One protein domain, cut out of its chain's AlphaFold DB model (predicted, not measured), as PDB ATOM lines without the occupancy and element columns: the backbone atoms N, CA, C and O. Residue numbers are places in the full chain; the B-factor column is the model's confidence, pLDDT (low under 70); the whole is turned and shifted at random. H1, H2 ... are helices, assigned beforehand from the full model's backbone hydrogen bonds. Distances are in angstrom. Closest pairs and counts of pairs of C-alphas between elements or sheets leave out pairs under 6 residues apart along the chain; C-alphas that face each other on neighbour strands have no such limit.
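Overview. This is residues 627 to 714 of the 714 residues of an uncharacterized protein of Heimdallarchaeota archaeon (strain LC_2) (UniProt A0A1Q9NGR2). Two long helices, H1 and H4, run side by side the same way, and H3 crosses one side of this pair at a steep tilt. H2 folds back along the start of H3 as a helical hairpin, near the far end of H1. The printed part has 88 residues with four named helices, in the order H1, H2, H3, H4, and no named strand; the class is all helix. The whole is compact, with a radius of gyration of the C-alphas of 12.9 A, and elongated, spanning 38 by 24 by 20 A.

Arrangement. H1, residues 627 to 648, touches H4, residues 695 to 712, at a shallow tilt of 9 degrees, the same way; their closest C-alphas, of Tyr 633 and Leu 698, are 5.8 A apart. H3, residues 673 to 688, is the hub, touching three helices. It touches H1 at residues 630 to 637 of H1 alone, opposite ways at a steep tilt of 48 degrees, closest at the C-alphas of Tyr 637 and Gly 683, 5.4 A apart. Residues 676 to 679 of H3 alone touch residues 701 to 708 of H4, at a steep tilt of 47 degrees; the closest C-alphas, of Leu 679 and Ile 705, are 7.2 A apart. H2, residues 657 to 665, forms a hairpin with H3, opposite ways at a shallow tilt of 34.7 degrees, only just short of steep; the C-alphas of Asn 657 and Val 677 are their closest, 6.6 A apart. H1 and H2 are close but not clearly touching, the C-alphas of Leu 648 and Leu 664 being their closest at 7.4 A. H2 and H4 are apart. Every O i to N i+4 pair is within hydrogen-bond range in H2, H3 and H4, and 17 of 18 are in H1.

Along the chain. H1 begins at C-alpha 627, (149.930, 246.104, 198.264), and is 33.0 A long from first to last C-alpha. H4 measures 25.5 A and ends at C-alpha 712, (177.981, 243.047, 188.069). H3 measures 22.8 A, and H2 12.5 A.

Size, cuts and confidence. The C-alphas of Lys 627 and Asn 668 are the two farthest apart, at 39.5 A. The printed part has no cut, and its three links are short. Mean pLDDT of the printed part is 74.0, with 26 residues under 70, among them 627 to 632 and 689 to 699.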
ATOM      1  N   LYS A 627     149.544 244.970 199.119       53.47
ATOM      2  CA  LYS A 627     149.930 246.104 198.264       53.47
ATOM      3  C   LYS A 627     151.382 246.580 198.457       53.47
ATOM      4  O   LYS A 627     151.992 247.043 197.499       53.47
ATOM      5  N   ARG A 628     151.964 246.407 199.655       58.31
ATOM      6  CA  ARG A 628     153.361 246.798 199.939       58.31
ATOM      7  C   ARG A 628     154.399 245.914 199.244       58.31
ATOM      8  O   ARG A 628     155.517 246.368 199.014       58.31
ATOM      9  N   TYR A 629     154.064 244.668 198.901       61.59
ATOM     10  CA  TYR A 629     155.039 243.753 198.302       61.59
ATOM     11  C   TYR A 629     155.314 244.074 196.824       61.59
ATOM     12  O   TYR A 629     156.469 244.014 196.407       61.59
ATOM     13  N   ARG A 630     154.310 244.544 196.066       67.81
ATOM     14  CA  ARG A 630     154.505 245.056 194.692       67.81
ATOM     15  C   ARG A 630     155.413 246.291 194.659       67.81
ATOM     16  O   ARG A 630     156.293 246.381 193.809       67.81
ATOM     17  N   GLU A 631     155.241 247.217 195.605       67.75
ATOM     18  CA  GLU A 631     156.095 248.410 195.734       67.75
ATOM     19  C   GLU A 631     157.557 248.032 196.039       67.75
ATOM     20  O   GLU A 631     158.477 248.578 195.427       67.75
ATOM     21  N   GLY A 632     157.778 247.037 196.906       66.88
ATOM     22  CA  GLY A 632     159.106 246.462 197.150       66.88
ATOM     23  C   GLY A 632     159.724 245.818 195.902       66.88
ATOM     24  O   GLY A 632     160.881 246.092 195.584       66.88
ATOM     25  N   TYR A 633     158.948 245.020 195.162       77.56
ATOM     26  CA  TYR A 633     159.396 244.315 193.951       77.56
ATOM     27  C   TYR A 633     159.926 245.292 192.892       77.56
ATOM     28  O   TYR A 633     161.049 245.161 192.401       77.56
ATOM     29  N   ILE A 634     159.142 246.338 192.620       75.06
ATOM     30  CA  ILE A 634     159.497 247.418 191.693       75.06
ATOM     31  C   ILE A 634     160.728 248.194 192.201       75.06
ATOM     32  O   ILE A 634     161.597 248.556 191.409       75.06
ATOM     33  N   GLY A 635     160.871 248.389 193.517       75.75
ATOM     34  CA  GLY A 635     162.065 248.993 194.119       75.75
ATOM     35  C   GLY A 635     163.365 248.224 193.833       75.75
ATOM     36  O   GLY A 635     164.375 248.838 193.480       75.75
ATOM     37  N   HIS A 636     163.348 246.889 193.921       79.12
ATOM     38  CA  HIS A 636     164.513 246.062 193.571       79.12
ATOM     39  C   HIS A 636     164.814 246.088 192.062       79.12
ATOM     40  O   HIS A 636     165.977 246.199 191.675       79.12
ATOM     41  N   TYR A 637     163.790 246.090 191.205       80.94
ATOM     42  CA  TYR A 637     163.963 246.233 189.753       80.94
ATOM     43  C   TYR A 637     164.665 247.550 189.363       80.94
ATOM     44  O   TYR A 637     165.633 247.546 188.596       80.94
ATOM     45  N   TRP A 638     164.252 248.681 189.949       80.00
ATOM     46  CA  TRP A 638     164.913 249.974 189.726       80.00
ATOM     47  C   TRP A 638     166.350 250.019 190.261       80.00
ATOM     48  O   TRP A 638     167.212 250.636 189.631       80.00
ATOM     49  N   LYS A 639     166.638 249.328 191.372       82.06
ATOM     50  CA  LYS A 639     168.002 249.164 191.905       82.06
ATOM     51  C   LYS A 639     168.912 248.462 190.886       82.06
ATOM     52  O   LYS A 639     169.991 248.977 190.601       82.06
ATOM     53  N   LEU A 640     168.459 247.358 190.278       82.75
ATOM     54  CA  LEU A 640     169.210 246.648 189.230       82.75
ATOM     55  C   LEU A 640     169.465 247.543 188.005       82.75
ATOM     56  O   LEU A 640     170.610 247.669 187.565       82.75
ATOM     57  N   LYS A 641     168.426 248.226 187.497       80.00
ATOM     58  CA  LYS A 641     168.557 249.202 186.395       80.00
ATOM     59  C   LYS A 641     169.604 250.283 186.708       80.00
ATOM     60  O   LYS A 641     170.466 250.564 185.878       80.00
ATOM     61  N   SER A 642     169.573 250.864 187.909       80.12
ATOM     62  CA  SER A 642     170.507 251.929 188.304       80.12
ATOM     63  C   SER A 642     171.973 251.473 188.313       80.12
ATOM     64  O   SER A 642     172.854 252.238 187.917       80.12
ATOM     65  N   GLU A 643     172.255 250.242 188.742       82.44
ATOM     66  CA  GLU A 643     173.618 249.693 188.759       82.44
ATOM     67  C   GLU A 643     174.141 249.425 187.339       82.44
ATOM     68  O   GLU A 643     175.271 249.799 187.023       82.44
ATOM     69  N   ILE A 644     173.306 248.871 186.452       81.56
ATOM     70  CA  ILE A 644     173.664 248.637 185.042       81.56
ATOM     71  C   ILE A 644     173.963 249.969 184.331       81.56
ATOM     72  O   ILE A 644     174.976 250.083 183.637       81.56
ATOM     73  N   ALA A 645     173.145 251.005 184.560       79.50
ATOM     74  CA  ALA A 645     173.375 252.351 184.024       79.50
ATOM     75  C   ALA A 645     174.688 252.978 184.526       79.50
ATOM     76  O   ALA A 645     175.429 253.584 183.749       79.50
ATOM     77  N   SER A 646     175.008 252.789 185.811       82.19
ATOM     78  CA  SER A 646     176.258 253.250 186.430       82.19
ATOM     79  C   SER A 646     177.495 252.582 185.810       82.19
ATOM     80  O   SER A 646     178.476 253.257 185.492       82.19
ATOM     81  N   ILE A 647     177.428 251.268 185.569       80.12
ATOM     82  CA  ILE A 647     178.517 250.473 184.980       80.12
ATOM     83  C   ILE A 647     178.739 250.831 183.504       80.12
ATOM     84  O   ILE A 647     179.876 251.078 183.101       80.12
ATOM     85  N   LEU A 648     177.668 250.910 182.706       75.56
ATOM     86  CA  LEU A 648     177.746 251.272 181.284       75.56
ATOM     87  C   LEU A 648     178.008 252.771 181.050       75.56
ATOM     88  O   LEU A 648     178.410 253.150 179.949       75.56
ATOM     89  N   LYS A 649     177.772 253.623 182.060       81.75
ATOM     90  CA  LYS A 649     177.800 255.099 181.986       81.75
ATOM     91  C   LYS A 649     176.923 255.659 180.857       81.75
ATOM     92  O   LYS A 649     177.282 256.628 180.189       81.75
ATOM     93  N   LYS A 650     175.767 255.027 180.651       77.94
ATOM     94  CA  LYS A 650     174.763 255.357 179.630       77.94
ATOM     95  C   LYS A 650     173.382 255.378 180.270       77.94
ATOM     96  O   LYS A 650     173.133 254.645 181.225       77.94
ATOM     97  N   ASP A 651     172.478 256.175 179.711       75.31
ATOM     98  CA  ASP A 651     171.052 255.993 179.971       75.31
ATOM     99  C   ASP A 651     170.611 254.671 179.329       75.31
ATOM    100  O   ASP A 651     170.748 254.489 178.119       75.31
ATOM    101  N   ILE A 652     170.136 253.734 180.147       73.19
ATOM    102  CA  ILE A 652     169.727 252.400 179.695       73.19
ATOM    103  C   ILE A 652     168.253 252.326 179.289       73.19
ATOM    104  O   ILE A 652     167.834 251.314 178.739       73.19
ATOM    105  N   SER A 653     167.460 253.375 179.538       67.31
ATOM    106  CA  SER A 653     166.012 253.382 179.272       67.31
ATOM    107  C   SER A 653     165.651 253.294 177.782       67.31
ATOM    108  O   SER A 653     164.515 252.967 177.442       67.31
ATOM    109  N   ILE A 654     166.622 253.553 176.902       69.12
ATOM    110  CA  ILE A 654     166.494 253.535 175.437       69.12
ATOM    111  C   ILE A 654     166.939 252.215 174.779       69.12
ATOM    112  O   ILE A 654     166.836 252.087 173.561       69.12
ATOM    113  N   PHE A 655     167.458 251.255 175.550       69.88
ATOM    114  CA  PHE A 655     167.976 249.975 175.052       69.88
ATOM    115  C   PHE A 655     166.971 248.843 175.305       69.88
ATOM    116  O   PHE A 655     166.298 248.825 176.335       69.88
ATOM    117  N   THR A 656     166.889 247.854 174.408       74.31
ATOM    118  CA  THR A 656     166.160 246.611 174.712       74.31
ATOM    119  C   THR A 656     166.979 245.722 175.653       74.31
ATOM    120  O   THR A 656     168.206 245.834 175.709       74.31
ATOM    121  N   ASN A 657     166.331 244.781 176.351       68.19
ATOM    122  CA  ASN A 657     167.030 243.806 177.204       68.19
ATOM    123  C   ASN A 657     168.127 243.049 176.420       68.19
ATOM    124  O   ASN A 657     169.213 242.819 176.945       68.19
ATOM    125  N   SER A 658     167.887 242.751 175.136       68.94
ATOM    126  CA  SER A 658     168.874 242.182 174.207       68.94
ATOM    127  C   SER A 658     170.072 243.100 173.928       68.94
ATOM    128  O   SER A 658     171.207 242.625 173.916       68.94
ATOM    129  N   ASP A 659     169.860 244.406 173.738       74.19
ATOM    130  CA  ASP A 659     170.962 245.343 173.474       74.19
ATOM    131  C   ASP A 659     171.838 245.551 174.719       74.19
ATOM    132  O   ASP A 659     173.059 245.673 174.608       74.19
ATOM    133  N   LEU A 660     171.233 245.547 175.914       73.00
ATOM    134  CA  LEU A 660     171.959 245.673 177.182       73.00
ATOM    135  C   LEU A 660     172.934 244.513 177.410       73.00
ATOM    136  O   LEU A 660     174.039 244.739 177.897       73.00
ATOM    137  N   ILE A 661     172.578 243.294 177.003       70.25
ATOM    138  CA  ILE A 661     173.460 242.117 177.095       70.25
ATOM    139  C   ILE A 661     174.615 242.228 176.091       70.25
ATOM    140  O   ILE A 661     175.765 241.953 176.433       70.25
ATOM    141  N   ILE A 662     174.352 242.730 174.881       74.50
ATOM    142  CA  ILE A 662     175.391 243.011 173.875       74.50
ATOM    143  C   ILE A 662     176.352 244.118 174.350       74.50
ATOM    144  O   ILE A 662     177.531 244.099 174.004       74.50
ATOM    145  N   GLU A 663     175.894 245.079 175.153       75.31
ATOM    146  CA  GLU A 663     176.757 246.100 175.762       75.31
ATOM    147  C   GLU A 663     177.510 245.602 177.008       75.31
ATOM    148  O   GLU A 663     178.664 245.983 177.206       75.31
ATOM    149  N   LEU A 664     176.911 244.729 177.826       73.38
ATOM    150  CA  LEU A 664     177.539 244.174 179.035       73.38
ATOM    151  C   LEU A 664     178.575 243.083 178.728       73.38
ATOM    152  O   LEU A 664     179.646 243.084 179.333       73.38
ATOM    153  N   SER A 665     178.317 242.203 177.759       70.44
ATOM    154  CA  SER A 665     179.268 241.162 177.322       70.44
ATOM    155  C   SER A 665     180.589 241.750 176.798       70.44
ATOM    156  O   SER A 665     181.659 241.187 177.030       70.44
ATOM    157  N   LYS A 666     180.562 242.955 176.205       76.88
ATOM    158  CA  LYS A 666     181.767 243.723 175.814       76.88
ATOM    159  C   LYS A 666     182.658 244.130 176.992       76.88
ATOM    160  O   LYS A 666     183.825 244.446 176.773       76.88
ATOM    161  N   LEU A 667     182.143 244.124 178.226       70.62
ATOM    162  CA  LEU A 667     182.931 244.357 179.442       70.62
ATOM    163  C   LEU A 667     183.670 243.097 179.926       70.62
ATOM    164  O   LEU A 667     184.400 243.176 180.912       70.62
ATOM    165  N   ASN A 668     183.509 241.962 179.231       62.34
ATOM    166  CA  ASN A 668     184.243 240.715 179.455       62.34
ATOM    167  C   ASN A 668     184.111 240.179 180.899       62.34
ATOM    168  O   ASN A 668     185.084 239.708 181.491       62.34
ATOM    169  N   LYS A 669     182.899 240.297 181.464       66.06
ATOM    170  CA  LYS A 669     182.528 239.803 182.798       66.06
ATOM    171  C   LYS A 669     181.818 238.456 182.707       66.06
ATOM    172  O   LYS A 669     180.989 238.256 181.827       66.06
ATOM    173  N   ASP A 670     182.114 237.576 183.657       64.88
ATOM    174  CA  ASP A 670     181.517 236.242 183.769       64.88
ATOM    175  C   ASP A 670     180.123 236.368 184.425       64.88
ATOM    176  O   ASP A 670     179.996 236.458 185.649       64.88
ATOM    177  N   LEU A 671     179.085 236.515 183.595       73.62
ATOM    178  CA  LEU A 671     177.709 236.838 183.992       73.62
ATOM    179  C   LEU A 671     176.726 235.769 183.502       73.62
ATOM    180  O   LEU A 671     176.817 235.301 182.370       73.62
ATOM    181  N   ASP A 672     175.724 235.452 184.326       78.25
ATOM    182  CA  ASP A 672     174.568 234.669 183.883       78.25
ATOM    183  C   ASP A 672     173.616 235.571 183.081       78.25
ATOM    184  O   ASP A 672     172.732 236.241 183.623       78.25
ATOM    185  N   GLU A 673     173.838 235.617 181.764       75.69
ATOM    186  CA  GLU A 673     173.006 236.375 180.825       75.69
ATOM    187  C   GLU A 673     171.537 235.912 180.850       75.69
ATOM    188  O   GLU A 673     170.638 236.731 180.663       75.69
ATOM    189  N   GLY A 674     171.273 234.630 181.131       74.38
ATOM    190  CA  GLY A 674     169.920 234.073 181.195       74.38
ATOM    191  C   GLY A 674     169.142 234.573 182.411       74.38
ATOM    192  O   GLY A 674     168.013 235.049 182.273       74.38
ATOM    193  N   LEU A 675     169.769 234.543 183.590       80.44
ATOM    194  CA  LEU A 675     169.204 235.112 184.814       80.44
ATOM    195  C   LEU A 675     168.999 236.629 184.685       80.44
ATOM    196  O   LEU A 675     167.989 237.159 185.146       80.44
ATOM    197  N   LEU A 676     169.912 237.342 184.014       80.56
ATOM    198  CA  LEU A 676     169.763 238.779 183.780       80.56
ATOM    199  C   LEU A 676     168.554 239.108 182.881       80.56
ATOM    200  O   LEU A 676     167.830 240.062 183.174       80.56
ATOM    201  N   VAL A 677     168.294 238.312 181.831       78.50
ATOM    202  CA  VAL A 677     167.075 238.437 181.003       78.50
ATOM    203  C   VAL A 677     165.817 238.240 181.845       78.50
ATOM    204  O   VAL A 677     164.902 239.061 181.761       78.50
ATOM    205  N   ASP A 678     165.763 237.175 182.648       81.88
ATOM    206  CA  ASP A 678     164.592 236.836 183.466       81.88
ATOM    207  C   ASP A 678     164.262 237.954 184.467       81.88
ATOM    208  O   ASP A 678     163.139 238.466 184.492       81.88
ATOM    209  N   LEU A 679     165.267 238.417 185.220       84.00
ATOM    210  CA  LEU A 679     165.087 239.458 186.234       84.00
ATOM    211  C   LEU A 679     164.641 240.800 185.635       84.00
ATOM    212  O   LEU A 679     163.791 241.481 186.221       84.00
ATOM    213  N   LEU A 680     165.179 241.177 184.467       82.31
ATOM    214  CA  LEU A 680     164.785 242.407 183.773       82.31
ATOM    215  C   LEU A 680     163.385 242.315 183.152       82.31
ATOM    216  O   LEU A 680     162.652 243.307 183.162       82.31
ATOM    217  N   THR A 681     163.004 241.140 182.646       80.06
ATOM    218  CA  THR A 681     161.703 240.912 181.998       80.06
ATOM    219  C   THR A 681     160.581 240.861 183.034       80.06
ATOM    220  O   THR A 681     159.642 241.647 182.940       80.06
ATOM    221  N   ARG A 682     160.726 240.058 184.098       79.94
ATOM    222  CA  ARG A 682     159.739 239.962 185.195       79.94
ATOM    223  C   ARG A 682     159.536 241.291 185.924       79.94
ATOM    224  O   ARG A 682     158.422 241.619 186.325       79.94
ATOM    225  N   GLY A 683     160.597 242.088 186.066       78.81
ATOM    226  CA  GLY A 683     160.499 243.442 186.615       78.81
ATOM    227  C   GLY A 683     159.704 244.398 185.721       78.81
ATOM    228  O   GLY A 683     158.899 245.178 186.226       78.81
ATOM    229  N   GLN A 684     159.870 244.295 184.397       77.69
ATOM    230  CA  GLN A 684     159.109 245.079 183.420       77.69
ATOM    231  C   GLN A 684     157.634 244.652 183.367       77.69
ATOM    232  O   GLN A 684     156.743 245.495 183.288       77.69
ATOM    233  N   GLU A 685     157.363 243.350 183.446       76.75
ATOM    234  CA  GLU A 685     156.005 242.808 183.529       76.75
ATOM    235  C   GLU A 685     155.303 243.288 184.804       76.75
ATOM    236  O   GLU A 685     154.205 243.838 184.720       76.75
ATOM    237  N   MET A 686     155.960 243.215 185.969       76.19
ATOM    238  CA  MET A 686     155.394 243.733 187.219       76.19
ATOM    239  C   MET A 686     155.251 245.261 187.260       76.19
ATOM    240  O   MET A 686     154.387 245.762 187.981       76.19
ATOM    241  N   GLU A 687     156.047 246.013 186.496       72.56
ATOM    242  CA  GLU A 687     155.843 247.454 186.295       72.56
ATOM    243  C   GLU A 687     154.540 247.723 185.517       72.56
ATOM    244  O   GLU A 687     153.755 248.588 185.917       72.56
ATOM    245  N   MET A 688     154.269 246.938 184.465       70.00
ATOM    246  CA  MET A 688     153.105 247.088 183.577       70.00
ATOM    247  C   MET A 688     151.803 246.435 184.086       70.00
ATOM    248  O   MET A 688     150.729 246.810 183.619       70.00
ATOM    249  N   MET A 689     151.867 245.477 185.017       66.56
ATOM    250  CA  MET A 689     150.703 244.743 185.542       66.56
ATOM    251  C   MET A 689     150.323 245.171 186.969       66.56
ATOM    252  O   MET A 689     151.188 245.343 187.829       66.56
ATOM    253  N   GLU A 690     149.022 245.278 187.257       61.66
ATOM    254  CA  GLU A 690     148.479 245.578 188.599       61.66
ATOM    255  C   GLU A 690     148.205 244.320 189.459       61.66
ATOM    256  O   GLU A 690     147.429 244.378 190.411       61.66
ATOM    257  N   GLU A 691     148.819 243.176 189.141       60.09
ATOM    258  CA  GLU A 691     148.574 241.914 189.858       60.09
ATOM    259  C   GLU A 691     149.181 241.875 191.278       60.09
ATOM    260  O   GLU A 691     150.141 242.580 191.612       60.09
ATOM    261  N   GLU A 692     148.587 241.040 192.135       60.44
ATOM    262  CA  GLU A 692     149.006 240.828 193.522       60.44
ATOM    263  C   GLU A 692     150.145 239.798 193.618       60.44
ATOM    264  O   GLU A 692     150.040 238.699 193.078       60.44
ATOM    265  N   ILE A 693     151.218 240.127 194.349       63.62
ATOM    266  CA  ILE A 693     152.388 239.249 194.535       63.62
ATOM    267  C   ILE A 693     152.424 238.685 195.964       63.62
ATOM    268  O   ILE A 693     152.279 239.432 196.935       63.62
ATOM    269  N   ASP A 694     152.703 237.387 196.100       61.00
ATOM    270  CA  ASP A 694     153.071 236.776 197.384       61.00
ATOM    271  C   ASP A 694     154.476 237.235 197.832       61.00
ATOM    272  O   ASP A 694     155.395 237.422 197.029       61.00
ATOM    273  N   TYR A 695     154.663 237.364 199.144       56.41
ATOM    274  CA  TYR A 695     155.931 237.693 199.788       56.41
ATOM    275  C   TYR A 695     157.058 236.712 199.425       56.41
ATOM    276  O   TYR A 695     158.212 237.128 199.327       56.41
ATOM    277  N   GLY A 696     156.740 235.433 199.179       61.03
ATOM    278  CA  GLY A 696     157.724 234.436 198.735       61.03
ATOM    279  C   GLY A 696     158.431 234.837 197.435       61.03
ATOM    280  O   GLY A 696     159.659 234.910 197.396       61.03
ATOM    281  N   TYR A 697     157.659 235.211 196.410       66.69
ATOM    282  CA  TYR A 697     158.189 235.657 195.116       66.69
ATOM    283  C   TYR A 697     158.964 236.979 195.206       66.69
ATOM    284  O   TYR A 697     159.925 237.171 194.461       66.69
ATOM    285  N   LEU A 698     158.582 237.882 196.118       68.88
ATOM    286  CA  LEU A 698     159.367 239.084 196.411       68.88
ATOM    287  C   LEU A 698     160.720 238.733 197.039       68.88
ATOM    288  O   LEU A 698     161.738 239.294 196.639       68.88
ATOM    289  N   PHE A 699     160.740 237.827 198.019       66.69
ATOM    290  CA  PHE A 699     161.965 237.466 198.728       66.69
ATOM    291  C   PHE A 699     162.991 236.821 197.787       66.69
ATOM    292  O   PHE A 699     164.140 237.261 197.757       66.69
ATOM    293  N   GLU A 700     162.570 235.862 196.959       74.44
ATOM    294  CA  GLU A 700     163.432 235.230 195.949       74.44
ATOM    295  C   GLU A 700     163.963 236.261 194.938       74.44
ATOM    296  O   GLU A 700     165.174 236.442 194.827       74.44
ATOM    297  N   TYR A 701     163.084 237.058 194.317       81.06
ATOM    298  CA  TYR A 701     163.486 238.100 193.360       81.06
ATOM    299  C   TYR A 701     164.447 239.142 193.964       81.06
ATOM    300  O   TYR A 701     165.393 239.579 193.309       81.06
ATOM    301  N   SER A 702     164.244 239.522 195.232       75.75
ATOM    302  CA  SER A 702     165.121 240.467 195.935       75.75
ATOM    303  C   SER A 702     166.535 239.919 196.153       75.75
ATOM    304  O   SER A 702     167.507 240.668 196.032       75.75
ATOM    305  N   LYS A 703     166.652 238.613 196.430       80.12
ATOM    306  CA  LYS A 703     167.921 237.903 196.613       80.12
ATOM    307  C   LYS A 703     168.652 237.746 195.282       80.12
ATOM    308  O   LYS A 703     169.840 238.050 195.209       80.12
ATOM    309  N   ASP A 704     167.947 237.320 194.239       82.00
ATOM    310  CA  ASP A 704     168.536 237.077 192.921       82.00
ATOM    311  C   ASP A 704     169.049 238.387 192.287       82.00
ATOM    312  O   ASP A 704     170.117 238.410 191.674       82.00
ATOM    313  N   ILE A 705     168.361 239.513 192.529       83.56
ATOM    314  CA  ILE A 705     168.848 240.852 192.161       83.56
ATOM    315  C   ILE A 705     170.112 241.251 192.929       83.56
ATOM    316  O   ILE A 705     171.041 241.788 192.323       83.56
ATOM    317  N   ASP A 706     170.192 240.996 194.236       79.88
ATOM    318  CA  ASP A 706     171.372 241.376 195.021       79.88
ATOM    319  C   ASP A 706     172.583 240.465 194.734       79.88
ATOM    320  O   ASP A 706     173.724 240.937 194.751       79.88
ATOM    321  N   GLU A 707     172.357 239.205 194.352       82.50
ATOM    322  CA  GLU A 707     173.387 238.321 193.788       82.50
ATOM    323  C   GLU A 707     173.843 238.795 192.393       82.50
ATOM    324  O   GLU A 707     175.050 238.911 192.159       82.50
ATOM    325  N   MET A 708     172.921 239.186 191.505       83.62
ATOM    326  CA  MET A 708     173.251 239.752 190.187       83.62
ATOM    327  C   MET A 708     174.052 241.061 190.296       83.62
ATOM    328  O   MET A 708     175.073 241.220 189.626       83.62
ATOM    329  N   ILE A 709     173.668 241.982 191.188       82.06
ATOM    330  CA  ILE A 709     174.416 243.227 191.455       82.06
ATOM    331  C   ILE A 709     175.811 242.925 192.033       82.06
ATOM    332  O   ILE A 709     176.784 243.601 191.688       82.06
ATOM    333  N   SER A 710     175.943 241.895 192.876       80.62
ATOM    334  CA  SER A 710     177.236 241.444 193.414       80.62
ATOM    335  C   SER A 710     178.177 240.924 192.320       80.62
ATOM    336  O   SER A 710     179.381 241.183 192.374       80.62
ATOM    337  N   SER A 711     177.647 240.238 191.303       79.62
ATOM    338  CA  SER A 711     178.413 239.799 190.127       79.62
ATOM    339  C   SER A 711     178.733 240.953 189.170       79.62
ATOM    340  O   SER A 711     179.876 241.087 188.743       79.62
ATOM    341  N   LEU A 712     177.781 241.856 188.910       76.00
ATOM    342  CA  LEU A 712     177.981 243.047 188.069       76.00
ATOM    343  C   LEU A 712     179.060 244.009 188.607       76.00
ATOM    344  O   LEU A 712     179.692 244.722 187.823       76.00
ATOM    345  N   ARG A 713     179.289 244.034 189.926       76.56
ATOM    346  CA  ARG A 713     180.284 244.897 190.593       76.56
ATOM    347  C   ARG A 713     181.704 244.317 190.682       76.56
ATOM    348  O   ARG A 713     182.611 245.081 191.010       76.56
ATOM    349  N   LYS A 714     181.898 243.023 190.414       67.62
ATOM    350  CA  LYS A 714     183.226 242.378 190.336       67.62
ATOM    351  C   LYS A 714     183.887 242.624 188.982       67.62
ATOM    352  O   LYS A 714     185.130 242.674 188.958       67.62
TER     353      LYS A 714